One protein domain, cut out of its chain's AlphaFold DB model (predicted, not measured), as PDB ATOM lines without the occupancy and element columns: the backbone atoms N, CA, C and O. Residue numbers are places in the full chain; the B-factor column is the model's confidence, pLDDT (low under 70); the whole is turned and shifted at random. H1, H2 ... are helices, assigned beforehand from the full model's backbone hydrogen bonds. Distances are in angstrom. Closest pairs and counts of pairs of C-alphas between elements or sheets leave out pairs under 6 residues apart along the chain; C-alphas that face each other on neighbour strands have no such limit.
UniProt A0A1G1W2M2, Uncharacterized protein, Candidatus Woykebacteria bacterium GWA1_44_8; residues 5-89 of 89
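This is residues 5 to 89 of the 89 residues of an uncharacterized protein of Candidatus Woykebacteria bacterium GWA1_44_8 (UniProt A0A1G1W2M2). The longest helix, H3, slants along one side of H1, and H2 runs along the other side of H1, making a row of three helices with H1 in the middle. A long loop passes the beginning of H1 to join H2 to H3. The printed part has 85 residues, all helix by class, in the order H1, H2, H3, with no named strand. It is a rod spanning 47 by 23 by 15 A, only just compact, close to loose, with a radius of gyration of the C-alphas of 14.3 A.

H3, residues 61 to 87, touches H1, residues 5 to 24; their closest C-alphas, of Gly 71 and Phe 14, are 4.4 A apart. They run the same way at a steep tilt of 41 degrees. H1 and H2, residues 30 to 49, touch as a helical hairpin, opposite ways at a shallow tilt of 22 degrees; their closest C-alphas, of Gly 19 and Gly 36, are 4.0 A apart. H2 and H3 are apart. In H1, H2 and H3 every O i to N i+4 pair is within hydrogen-bond range.

H3 measures 38.6 A, ending at C-alpha 87 (50.260, 61.418, 55.130). H1 measures 27.7 A from C-alpha 5 (61.091, 44.579, 84.914), and H2 27.8 A.

The farthest C-alphas, of His 56 and Lys 89, are 47.8 A apart. The printed part has no cut; the link H1 to H2 is tight, H2 to H3 long. Residues 55 to 57 and 88 to 89 have pLDDT under 70.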
ATOM      1  N   TYR A   5      60.322  43.363  85.157       88.88
ATOM      2  CA  TYR A   5      61.091  44.579  84.914       88.88
ATOM      3  C   TYR A   5      61.543  44.711  83.456       88.88
ATOM      4  O   TYR A   5      61.476  45.801  82.894       88.88
ATOM      5  N   ILE A   6      61.988  43.619  82.826       91.00
ATOM      6  CA  ILE A   6      62.477  43.633  81.439       91.00
ATOM      7  C   ILE A   6      61.347  44.015  80.483       91.00
ATOM      8  O   ILE A   6      61.554  44.826  79.580       91.00
ATOM      9  N   LEU A   7      60.152  43.458  80.694       92.62
ATOM     10  CA  LEU A   7      58.988  43.784  79.874       92.62
ATOM     11  C   LEU A   7      58.541  45.234  80.095       92.62
ATOM     12  O   LEU A   7      58.335  45.955  79.120       92.62
ATOM     13  N   ASP A   8      58.445  45.676  81.351       94.00
ATOM     14  CA  ASP A   8      58.103  47.064  81.684       94.00
ATOM     15  C   ASP A   8      59.089  48.045  81.035       94.00
ATOM     16  O   ASP A   8      58.684  49.036  80.428       94.00
ATOM     17  N   TYR A   9      60.388  47.748  81.124       94.25
ATOM     18  CA  TYR A   9      61.456  48.583  80.579       94.25
ATOM     19  C   TYR A   9      61.466  48.596  79.046       94.25
ATOM     20  O   TYR A   9      61.695  49.642  78.431       94.25
ATOM     21  N   PHE A  10      61.168  47.456  78.416       96.31
ATOM     22  CA  PHE A  10      60.968  47.368  76.971       96.31
ATOM     23  C   PHE A  10      59.818  48.272  76.515       96.31
ATOM     24  O   PHE A  10      60.007  49.103  75.623       96.31
ATOM     25  N   LEU A  11      58.644  48.140  77.144       97.25
ATOM     26  CA  LEU A  11      57.461  48.937  76.814       97.25
ATOM     27  C   LEU A  11      57.717  50.423  77.054       97.25
ATOM     28  O   LEU A  11      57.416  51.245  76.189       97.25
ATOM     29  N   PHE A  12      58.337  50.761  78.185       97.38
ATOM     30  CA  PHE A  12      58.755  52.123  78.494       97.38
ATOM     31  C   PHE A  12      59.659  52.693  77.402       97.38
ATOM     32  O   PHE A  12      59.341  53.740  76.838       97.38
ATOM     33  N   THR A  13      60.745  51.994  77.058       98.06
ATOM     34  CA  THR A  13      61.683  52.470  76.035       98.06
ATOM     35  C   THR A  13      60.983  52.645  74.695       98.06
ATOM     36  O   THR A  13      61.179  53.663  74.027       98.06
ATOM     37  N   PHE A  14      60.151  51.679  74.302       98.50
ATOM     38  CA  PHE A  14      59.406  51.730  73.053       98.50
ATOM     39  C   PHE A  14      58.477  52.952  72.999       98.50
ATOM     40  O   PHE A  14      58.607  53.779  72.093       98.50
ATOM     41  N   PHE A  15      57.580  53.115  73.974       98.50
ATOM     42  CA  PHE A  15      56.605  54.209  73.963       98.50
ATOM     43  C   PHE A  15      57.255  55.578  74.160       98.50
ATOM     44  O   PHE A  15      56.915  56.515  73.434       98.50
ATOM     45  N   ALA A  16      58.240  55.696  75.054       98.44
ATOM     46  CA  ALA A  16      58.990  56.937  75.227       98.44
ATOM     47  C   ALA A  16      59.712  57.330  73.929       98.44
ATOM     48  O   ALA A  16      59.621  58.480  73.500       98.44
ATOM     49  N   SER A  17      60.353  56.373  73.249       98.56
ATOM     50  CA  SER A  17      61.024  56.623  71.966       98.56
ATOM     51  C   SER A  17      60.035  57.025  70.869       98.56
ATOM     52  O   SER A  17      60.315  57.956  70.114       98.56
ATOM     53  N   VAL A  18      58.855  56.391  70.796       98.06
ATOM     54  CA  VAL A  18      57.778  56.823  69.885       98.06
ATOM     55  C   VAL A  18      57.370  58.262  70.196       98.06
ATOM     56  O   VAL A  18      57.308  59.081  69.281       98.06
ATOM     57  N   GLY A  19      57.144  58.592  71.470       97.56
ATOM     58  CA  GLY A  19      56.795  59.942  71.911       97.56
ATOM     59  C   GLY A  19      57.826  60.986  71.476       97.56
ATOM     60  O   GLY A  19      57.469  61.966  70.821       97.56
ATOM     61  N   VAL A  20      59.114  60.730  71.744       98.19
ATOM     62  CA  VAL A  20      60.229  61.595  71.316       98.19
ATOM     63  C   VAL A  20      60.235  61.784  69.802       98.19
ATOM     64  O   VAL A  20      60.325  62.916  69.328       98.19
ATOM     65  N   LEU A  21      60.098  60.705  69.028       97.56
ATOM     66  CA  LEU A  21      60.112  60.790  67.569       97.56
ATOM     67  C   LEU A  21      58.904  61.561  67.013       97.56
ATOM     68  O   LEU A  21      59.064  62.315  66.056       97.56
ATOM     69  N   GLN A  22      57.712  61.422  67.604       95.38
ATOM     70  CA  GLN A  22      56.536  62.203  67.194       95.38
ATOM     71  C   GLN A  22      56.712  63.701  67.471       95.38
ATOM     72  O   GLN A  22      56.324  64.519  66.637       95.38
ATOM     73  N   VAL A  23      57.332  64.063  68.602       96.25
ATOM     74  CA  VAL A  23      57.670  65.461  68.916       96.25
ATOM     75  C   VAL A  23      58.724  65.988  67.942       96.25
ATOM     76  O   VAL A  23      58.520  67.030  67.321       96.25
ATOM     77  N   ALA A  24      59.819  65.250  67.751       95.94
ATOM     78  CA  ALA A  24      60.927  65.656  66.887       95.94
ATOM     79  C   ALA A  24      60.505  65.814  65.415       95.94
ATOM     80  O   ALA A  24      60.974  66.712  64.719       95.94
ATOM     81  N   LEU A  25      59.591  64.964  64.938       94.38
ATOM     82  CA  LEU A  25      59.109  64.958  63.553       94.38
ATOM     83  C   LEU A  25      57.790  65.720  63.364       94.38
ATOM     84  O   LEU A  25      57.155  65.587  62.316       94.38
ATOM     85  N   ALA A  26      57.358  66.519  64.344       92.81
ATOM     86  CA  ALA A  26      56.068  67.200  64.280       92.81
ATOM     87  C   ALA A  26      55.959  68.184  63.099       92.81
ATOM     88  O   ALA A  26      54.859  68.359  62.584       92.81
ATOM     89  N   GLN A  27      57.065  68.800  62.650       88.50
ATOM     90  CA  GLN A  27      57.125  69.703  61.479       88.50
ATOM     91  C   GLN A  27      55.951  70.708  61.410       88.50
ATOM     92  O   GLN A  27      55.283  70.844  60.390       88.50
ATOM     93  N   GLY A  28      55.647  71.383  62.525       85.75
ATOM     94  CA  GLY A  28      54.542  72.352  62.620       85.75
ATOM     95  C   GLY A  28      53.161  71.752  62.931       85.75
ATOM     96  O   GLY A  28      52.236  72.486  63.279       85.75
ATOM     97  N   SER A  29      53.008  70.426  62.901       91.69
ATOM     98  CA  SER A  29      51.792  69.746  63.350       91.69
ATOM     99  C   SER A  29      51.684  69.759  64.876       91.69
ATOM    100  O   SER A  29      52.268  68.924  65.573       91.69
ATOM    101  N   ARG A  30      50.871  70.681  65.407       93.31
ATOM    102  CA  ARG A  30      50.554  70.747  66.847       93.31
ATOM    103  C   ARG A  30      49.956  69.443  67.371       93.31
ATOM    104  O   ARG A  30      50.248  69.061  68.499       93.31
ATOM    105  N   ALA A  31      49.163  68.746  66.556       91.00
ATOM    106  CA  ALA A  31      48.576  67.462  66.928       91.00
ATOM    107  C   ALA A  31      49.654  66.389  67.151       91.00
ATOM    108  O   ALA A  31      49.657  65.753  68.202       91.00
ATOM    109  N   LYS A  32      50.612  66.235  66.220       92.50
ATOM    110  CA  LYS A  32      51.727  65.282  66.381       92.50
ATOM    111  C   LYS A  32      52.592  65.615  67.591       92.50
ATOM    112  O   LYS A  32      52.894  64.719  68.373       92.50
ATOM    113  N   ALA A  33      52.919  66.895  67.776       95.31
ATOM    114  CA  ALA A  33      53.671  67.351  68.941       95.31
ATOM    115  C   ALA A  33      52.931  67.022  70.247       95.31
ATOM    116  O   ALA A  33      53.505  66.403  71.134       95.31
ATOM    117  N   THR A  34      51.639  67.351  70.329       96.69
ATOM    118  CA  THR A  34      50.820  67.108  71.529       96.69
ATOM    119  C   THR A  34      50.723  65.620  71.846       96.69
ATOM    120  O   THR A  34      50.980  65.219  72.977       96.69
ATOM    121  N   VAL A  35      50.405  64.784  70.851       95.31
ATOM    122  CA  VAL A  35      50.330  63.327  71.037       95.31
ATOM    123  C   VAL A  35      51.684  62.770  71.473       95.31
ATOM    124  O   VAL A  35      51.738  61.995  72.424       95.31
ATOM    125  N   GLY A  36      52.776  63.198  70.836       96.62
ATOM    126  CA  GLY A  36      54.125  62.786  71.211       96.62
ATOM    127  C   GLY A  36      54.475  63.151  72.653       96.62
ATOM    128  O   GLY A  36      54.940  62.295  73.405       96.62
ATOM    129  N   THR A  37      54.181  64.385  73.073       98.12
ATOM    130  CA  THR A  37      54.396  64.853  74.448       98.12
ATOM    131  C   THR A  37      53.559  64.069  75.456       98.12
ATOM    132  O   THR A  37      54.084  63.679  76.500       98.12
ATOM    133  N   VAL A  38      52.285  63.798  75.154       98.31
ATOM    134  CA  VAL A  38      51.403  63.015  76.035       98.31
ATOM    135  C   VAL A  38      51.918  61.586  76.186       98.31
ATOM    136  O   VAL A  38      52.061  61.117  77.312       98.31
ATOM    137  N   VAL A  39      52.262  60.916  75.080       98.00
ATOM    138  CA  VAL A  39      52.800  59.545  75.107       98.00
ATOM    139  C   VAL A  39      54.114  59.491  75.883       98.00
ATOM    140  O   VAL A  39      54.284  58.620  76.736       98.00
ATOM    141  N   LEU A  40      55.022  60.437  75.637       98.31
ATOM    142  CA  LEU A  40      56.294  60.528  76.350       98.31
ATOM    143  C   LEU A  40      56.077  60.698  77.859       98.31
ATOM    144  O   LEU A  40      56.603  59.919  78.652       98.31
ATOM    145  N   THR A  41      55.259  61.674  78.249       98.19
ATOM    146  CA  THR A  41      54.986  61.984  79.659       98.19
ATOM    147  C   THR A  41      54.319  60.805  80.360       98.19
ATOM    148  O   THR A  41      54.778  60.381  81.418       98.19
ATOM    149  N   ALA A  42      53.284  60.221  79.749       98.19
ATOM    150  CA  ALA A  42      52.587  59.063  80.298       98.19
ATOM    151  C   ALA A  42      53.522  57.858  80.473       98.19
ATOM    152  O   ALA A  42      53.437  57.176  81.491       98.19
ATOM    153  N   SER A  43      54.447  57.632  79.532       97.75
ATOM    154  CA  SER A  43      55.430  56.542  79.618       97.75
ATOM    155  C   SER A  43      56.349  56.702  80.828       97.75
ATOM    156  O   SER A  43      56.548  55.746  81.573       97.75
ATOM    157  N   TYR A  44      56.877  57.912  81.051       96.94
ATOM    158  CA  TYR A  44      57.718  58.206  82.214       96.94
ATOM    159  C   TYR A  44      56.941  58.081  83.523       96.94
ATOM    160  O   TYR A  44      57.399  57.397  84.437       96.94
ATOM    161  N   LEU A  45      55.758  58.698  83.607       96.75
ATOM    162  CA  LEU A  45      54.926  58.623  84.808       96.75
ATOM    163  C   LEU A  45      54.598  57.169  85.149       96.75
ATOM    164  O   LEU A  45      54.856  56.732  86.264       96.75
ATOM    165  N   TRP A  46      54.112  56.390  84.184       96.38
ATOM    166  CA  TRP A  46      53.779  54.985  84.399       96.38
ATOM    167  C   TRP A  46      54.992  54.147  84.830       96.38
ATOM    168  O   TRP A  46      54.916  53.404  85.813       96.38
ATOM    169  N   PHE A  47      56.127  54.272  84.137       94.44
ATOM    170  CA  PHE A  47      57.297  53.444  84.420       94.44
ATOM    171  C   PHE A  47      57.886  53.713  85.815       94.44
ATOM    172  O   PHE A  47      58.176  52.767  86.554       94.44
ATOM    173  N   PHE A  48      57.999  54.987  86.204       92.56
ATOM    174  CA  PHE A  48      58.586  55.376  87.490       92.56
ATOM    175  C   PHE A  48      57.599  55.343  88.666       92.56
ATOM    176  O   PHE A  48      58.038  55.174  89.798       92.56
ATOM    177  N   MET A  49      56.284  55.457  88.438       93.88
ATOM    178  CA  MET A  49      55.281  55.345  89.512       93.88
ATOM    179  C   MET A  49      54.840  53.902  89.787       93.88
ATOM    180  O   MET A  49      54.267  53.632  90.837       93.88
ATOM    181  N   SER A  50      55.067  52.968  88.857       88.00
ATOM    182  CA  SER A  50      54.557  51.594  88.985       88.00
ATOM    183  C   SER A  50      55.267  50.753  90.049       88.00
ATOM    184  O   SER A  50      54.644  49.847  90.601       88.00
ATOM    185  N   ARG A  51      56.553  51.002  90.329       80.94
ATOM    186  CA  ARG A  51      57.348  50.291  91.349       80.94
ATOM    187  C   ARG A  51      58.474  51.178  91.863       80.94
ATOM    188  O   ARG A  51      58.873  52.114  91.179       80.94
ATOM    189  N   ASP A  52      59.042  50.830  93.015       80.31
ATOM    190  CA  ASP A  52      60.287  51.441  93.480       80.31
ATOM    191  C   ASP A  52      61.453  50.998  92.579       80.31
ATOM    192  O   ASP A  52      61.901  49.850  92.621       80.31
ATOM    193  N   ARG A  53      61.887  51.897  91.688       75.50
ATOM    194  CA  ARG A  53      62.948  51.641  90.699       75.50
ATOM    195  C   ARG A  53      64.347  52.007  91.219       75.50
ATOM    196  O   ARG A  53      65.317  51.794  90.499       75.50
ATOM    197  N   ASN A  54      64.455  52.535  92.443       72.12
ATOM    198  CA  ASN A  54      65.740  52.878  93.066       72.12
ATOM    199  C   ASN A  54      66.362  51.698  93.833       72.12
ATOM    200  O   ASN A  54      67.512  51.776  94.265       72.12
ATOM    201  N   VAL A  55      65.621  50.599  93.998       65.56
ATOM    202  CA  VAL A  55      66.120  49.360  94.601       65.56
ATOM    203  C   VAL A  55      66.919  48.571  93.563       65.56
ATOM    204  O   VAL A  55      66.550  48.521  92.391       65.56
ATOM    205  N   HIS A  56      68.023  47.955  93.995       61.56
ATOM    206  CA  HIS A  56      68.914  47.177  93.133       61.56
ATOM    207  C   HIS A  56      68.118  46.124  92.345       61.56
ATOM    208  O   HIS A  56      67.545  45.205  92.931       61.56
ATOM    209  N   SER A  57      68.045  46.278  91.022       67.19
ATOM    210  CA  SER A  57      67.352  45.309  90.175       67.19
ATOM    211  C   SER A  57      68.219  44.066  89.987       67.19
ATOM    212  O   SER A  57      69.439  44.173  89.885       67.19
ATOM    213  N   SER A  58      67.592  42.901  89.852       75.00
ATOM    214  CA  SER A  58      68.235  41.648  89.428       75.00
ATOM    215  C   SER A  58      68.764  41.675  87.985       75.00
ATOM    216  O   SER A  58      69.329  40.684  87.527       75.00
ATOM    217  N   VAL A  59      68.558  42.775  87.253       82.56
ATOM    218  CA  VAL A  59      68.847  42.909  85.826       82.56
ATOM    219  C   VAL A  59      70.142  43.692  85.623       82.56
ATOM    220  O   VAL A  59      70.297  44.820  86.092       82.56
ATOM    221  N   GLU A  60      71.076  43.102  84.882       88.00
ATOM    222  CA  GLU A  60      72.353  43.736  84.557       88.00
ATOM    223  C   GLU A  60      72.196  44.870  83.533       88.00
ATOM    224  O   GLU A  60      71.362  44.816  82.624       88.00
ATOM    225  N   GLY A  61      73.080  45.870  83.604       88.50
ATOM    226  CA  GLY A  61      73.070  47.011  82.681       88.50
ATOM    227  C   GLY A  61      73.166  46.615  81.202       88.50
ATOM    228  O   GLY A  61      72.498  47.217  80.365       88.50
ATOM    229  N   VAL A  62      73.921  45.561  80.866       92.56
ATOM    230  CA  VAL A  62      74.033  45.061  79.481       92.56
ATOM    231  C   VAL A  62      72.681  44.581  78.950       92.56
ATOM    232  O   VAL A  62      72.328  44.873  77.808       92.56
ATOM    233  N   GLN A  63      71.891  43.897  79.781       91.75
ATOM    234  CA  GLN A  63      70.554  43.448  79.394       91.75
ATOM    235  C   GLN A  63      69.641  44.649  79.128       91.75
ATOM    236  O   GLN A  63      68.939  44.675  78.118       91.75
ATOM    237  N   LEU A  64      69.713  45.685  79.967       92.38
ATOM    238  CA  LEU A  64      68.957  46.923  79.762       92.38
ATOM    239  C   LEU A  64      69.363  47.638  78.473       92.38
ATOM    240  O   LEU A  64      68.494  48.108  77.743       92.38
ATOM    241  N   VAL A  65      70.652  47.674  78.134       95.62
ATOM    242  CA  VAL A  65      71.117  48.257  76.864       95.62
ATOM    243  C   VAL A  65      70.549  47.496  75.665       95.62
ATOM    244  O   VAL A  65      70.040  48.120  74.734       95.62
ATOM    245  N   LEU A  66      70.576  46.161  75.684       96.00
ATOM    246  CA  LEU A  66      70.022  45.351  74.593       96.00
ATOM    247  C   LEU A  66      68.518  45.586  74.422       96.00
ATOM    248  O   LEU A  66      68.048  45.827  73.310       96.00
ATOM    249  N   ILE A  67      67.770  45.579  75.526       96.06
ATOM    250  CA  ILE A  67      66.327  45.841  75.512       96.06
ATOM    251  C   ILE A  67      66.032  47.263  75.036       96.06
ATOM    252  O   ILE A  67      65.092  47.465  74.264       96.06
ATOM    253  N   PHE A  68      66.862  48.234  75.430       96.88
ATOM    254  CA  PHE A  68      66.743  49.607  74.963       96.88
ATOM    255  C   PHE A  68      66.902  49.695  73.441       96.88
ATOM    256  O   PHE A  68      66.053  50.274  72.767       96.88
ATOM    257  N   ILE A  69      67.953  49.078  72.889       98.06
ATOM    258  CA  ILE A  69      68.226  49.077  71.443       98.06
ATOM    259  C   ILE A  69      67.054  48.461  70.678       98.06
ATOM    260  O   ILE A  69      66.596  49.033  69.687       98.06
ATOM    261  N   VAL A  70      66.540  47.320  71.145       98.00
ATOM    262  CA  VAL A  70      65.402  46.647  70.503       98.00
ATOM    263  C   VAL A  70      64.142  47.514  70.584       98.00
ATOM    264  O   VAL A  70      63.492  47.741  69.562       98.00
ATOM    265  N   GLY A  71      63.814  48.051  71.762       97.94
ATOM    266  CA  GLY A  71      62.644  48.914  71.961       97.94
ATOM    267  C   GLY A  71      62.700  50.193  71.121       97.94
ATOM    268  O   GLY A  71      61.744  50.518  70.415       97.94
ATOM    269  N   ALA A  72      63.838  50.887  71.125       98.12
ATOM    270  CA  ALA A  72      64.051  52.092  70.329       98.12
ATOM    271  C   ALA A  72      64.043  51.792  68.818       98.12
ATOM    272  O   ALA A  72      63.430  52.527  68.040       98.12
ATOM    273  N   GLY A  73      64.654  50.684  68.390       98.25
ATOM    274  CA  GLY A  73      64.632  50.240  66.994       98.25
ATOM    275  C   GLY A  73      63.211  49.976  66.489       98.25
ATOM    276  O   GLY A  73      62.824  50.462  65.421       98.25
ATOM    277  N   LEU A  74      62.389  49.285  67.285       98.19
ATOM    278  CA  LEU A  74      60.976  49.068  66.966       98.19
ATOM    279  C   LEU A  74      60.173  50.376  66.957       98.19
ATOM    280  O   LEU A  74      59.292  50.541  66.111       98.19
ATOM    281  N   ALA A  75      60.500  51.337  67.825       98.06
ATOM    282  CA  ALA A  75      59.862  52.654  67.832       98.06
ATOM    283  C   ALA A  75      60.104  53.440  66.531       98.06
ATOM    284  O   ALA A  75      59.204  54.140  66.052       98.06
ATOM    285  N   VAL A  76      61.281  53.290  65.910       97.88
ATOM    286  CA  VAL A  76      61.568  53.870  64.585       97.88
ATOM    287  C   VAL A  76      60.661  53.258  63.517       97.88
ATOM    288  O   VAL A  76      60.066  53.991  62.721       97.88
ATOM    289  N   VAL A  77      60.515  51.929  63.506       97.75
ATOM    290  CA  VAL A  77      59.628  51.224  62.563       97.75
ATOM    291  C   VAL A  77      58.174  51.659  62.763       97.75
ATOM    292  O   VAL A  77      57.516  52.060  61.801       97.75
ATOM    293  N   ALA A  78      57.696  51.677  64.010       96.06
ATOM    294  CA  ALA A  78      56.350  52.126  64.353       96.06
ATOM    295  C   ALA A  78      56.104  53.579  63.916       96.06
ATOM    296  O   ALA A  78      55.092  53.884  63.284       96.06
ATOM    297  N   THR A  79      57.061  54.475  64.163       95.56
ATOM    298  CA  THR A  79      56.962  55.880  63.749       95.56
ATOM    299  C   THR A  79      56.894  56.033  62.231       95.56
ATOM    300  O   THR A  79      56.106  56.843  61.734       95.56
ATOM    301  N   LYS A  80      57.671  55.249  61.472       94.50
ATOM    302  CA  LYS A  80      57.573  55.233  60.003       94.50
ATOM    303  C   LYS A  80      56.167  54.835  59.549       94.50
ATOM    304  O   LYS A  80      55.597  55.530  58.711       94.50
ATOM    305  N   ILE A  81      55.593  53.784  60.136       93.31
ATOM    306  CA  ILE A  81      54.227  53.328  59.829       93.31
ATOM    307  C   ILE A  81      53.208  54.437  60.131       93.31
ATOM    308  O   ILE A  81      52.427  54.806  59.253       93.31
ATOM    309  N   LEU A  82      53.258  55.036  61.325       90.19
ATOM    310  CA  LEU A  82      52.358  56.131  61.721       90.19
ATOM    311  C   LEU A  82      52.458  57.340  60.778       90.19
ATOM    312  O   LEU A  82      51.448  57.942  60.403       90.19
ATOM    313  N   ASN A  83      53.670  57.689  60.347       87.94
ATOM    314  CA  ASN A  83      53.880  58.786  59.407       87.94
ATOM    315  C   ASN A  83      53.323  58.486  58.010       87.94
ATOM    316  O   ASN A  83      52.757  59.383  57.387       87.94
ATOM    317  N   ILE A  84      53.434  57.246  57.526       89.88
ATOM    318  CA  ILE A  84      52.831  56.834  56.249       89.88
ATOM    319  C   ILE A  84      51.301  56.924  56.323       89.88
ATOM    320  O   ILE A  84      50.675  57.465  55.413       89.88
ATOM    321  N   LEU A  85      50.703  56.441  57.414       86.38
ATOM    322  CA  LEU A  85      49.250  56.448  57.603       86.38
ATOM    323  C   LEU A  85      48.681  57.867  57.715       86.38
ATOM    324  O   LEU A  85      47.611  58.145  57.182       86.38
ATOM    325  N   THR A  86      49.404  58.776  58.372       81.12
ATOM    326  CA  THR A  86      48.958  60.168  58.561       81.12
ATOM    327  C   THR A  86      49.165  61.058  57.338       81.12
ATOM    328  O   THR A  86      48.487  62.070  57.236       81.12
ATOM    329  N   ARG A  87      50.058  60.696  56.404       73.50
ATOM    330  CA  ARG A  87      50.260  61.418  55.130       73.50
ATOM    331  C   ARG A  87      49.247  61.061  54.037       73.50
ATOM    332  O   ARG A  87      49.178  61.767  53.041       73.50
ATOM    333  N   LYS A  88      48.526  59.945  54.175       59.38
ATOM    334  CA  LYS A  88      47.516  59.491  53.199       59.38
ATOM    335  C   LYS A  88      46.123  60.108  53.414       59.38
ATOM    336  O   LYS A  88      45.201  59.743  52.692       59.38
ATOM    337  N   LYS A  89      45.968  60.993  54.398       48.44
ATOM    338  CA  LYS A  89      44.782  61.835  54.601       48.44
ATOM    339  C   LYS A  89      45.120  63.264  54.218       48.44
ATOM    340  O   LYS A  89      44.202  63.933  53.710       48.44
TER     341      LYS A  89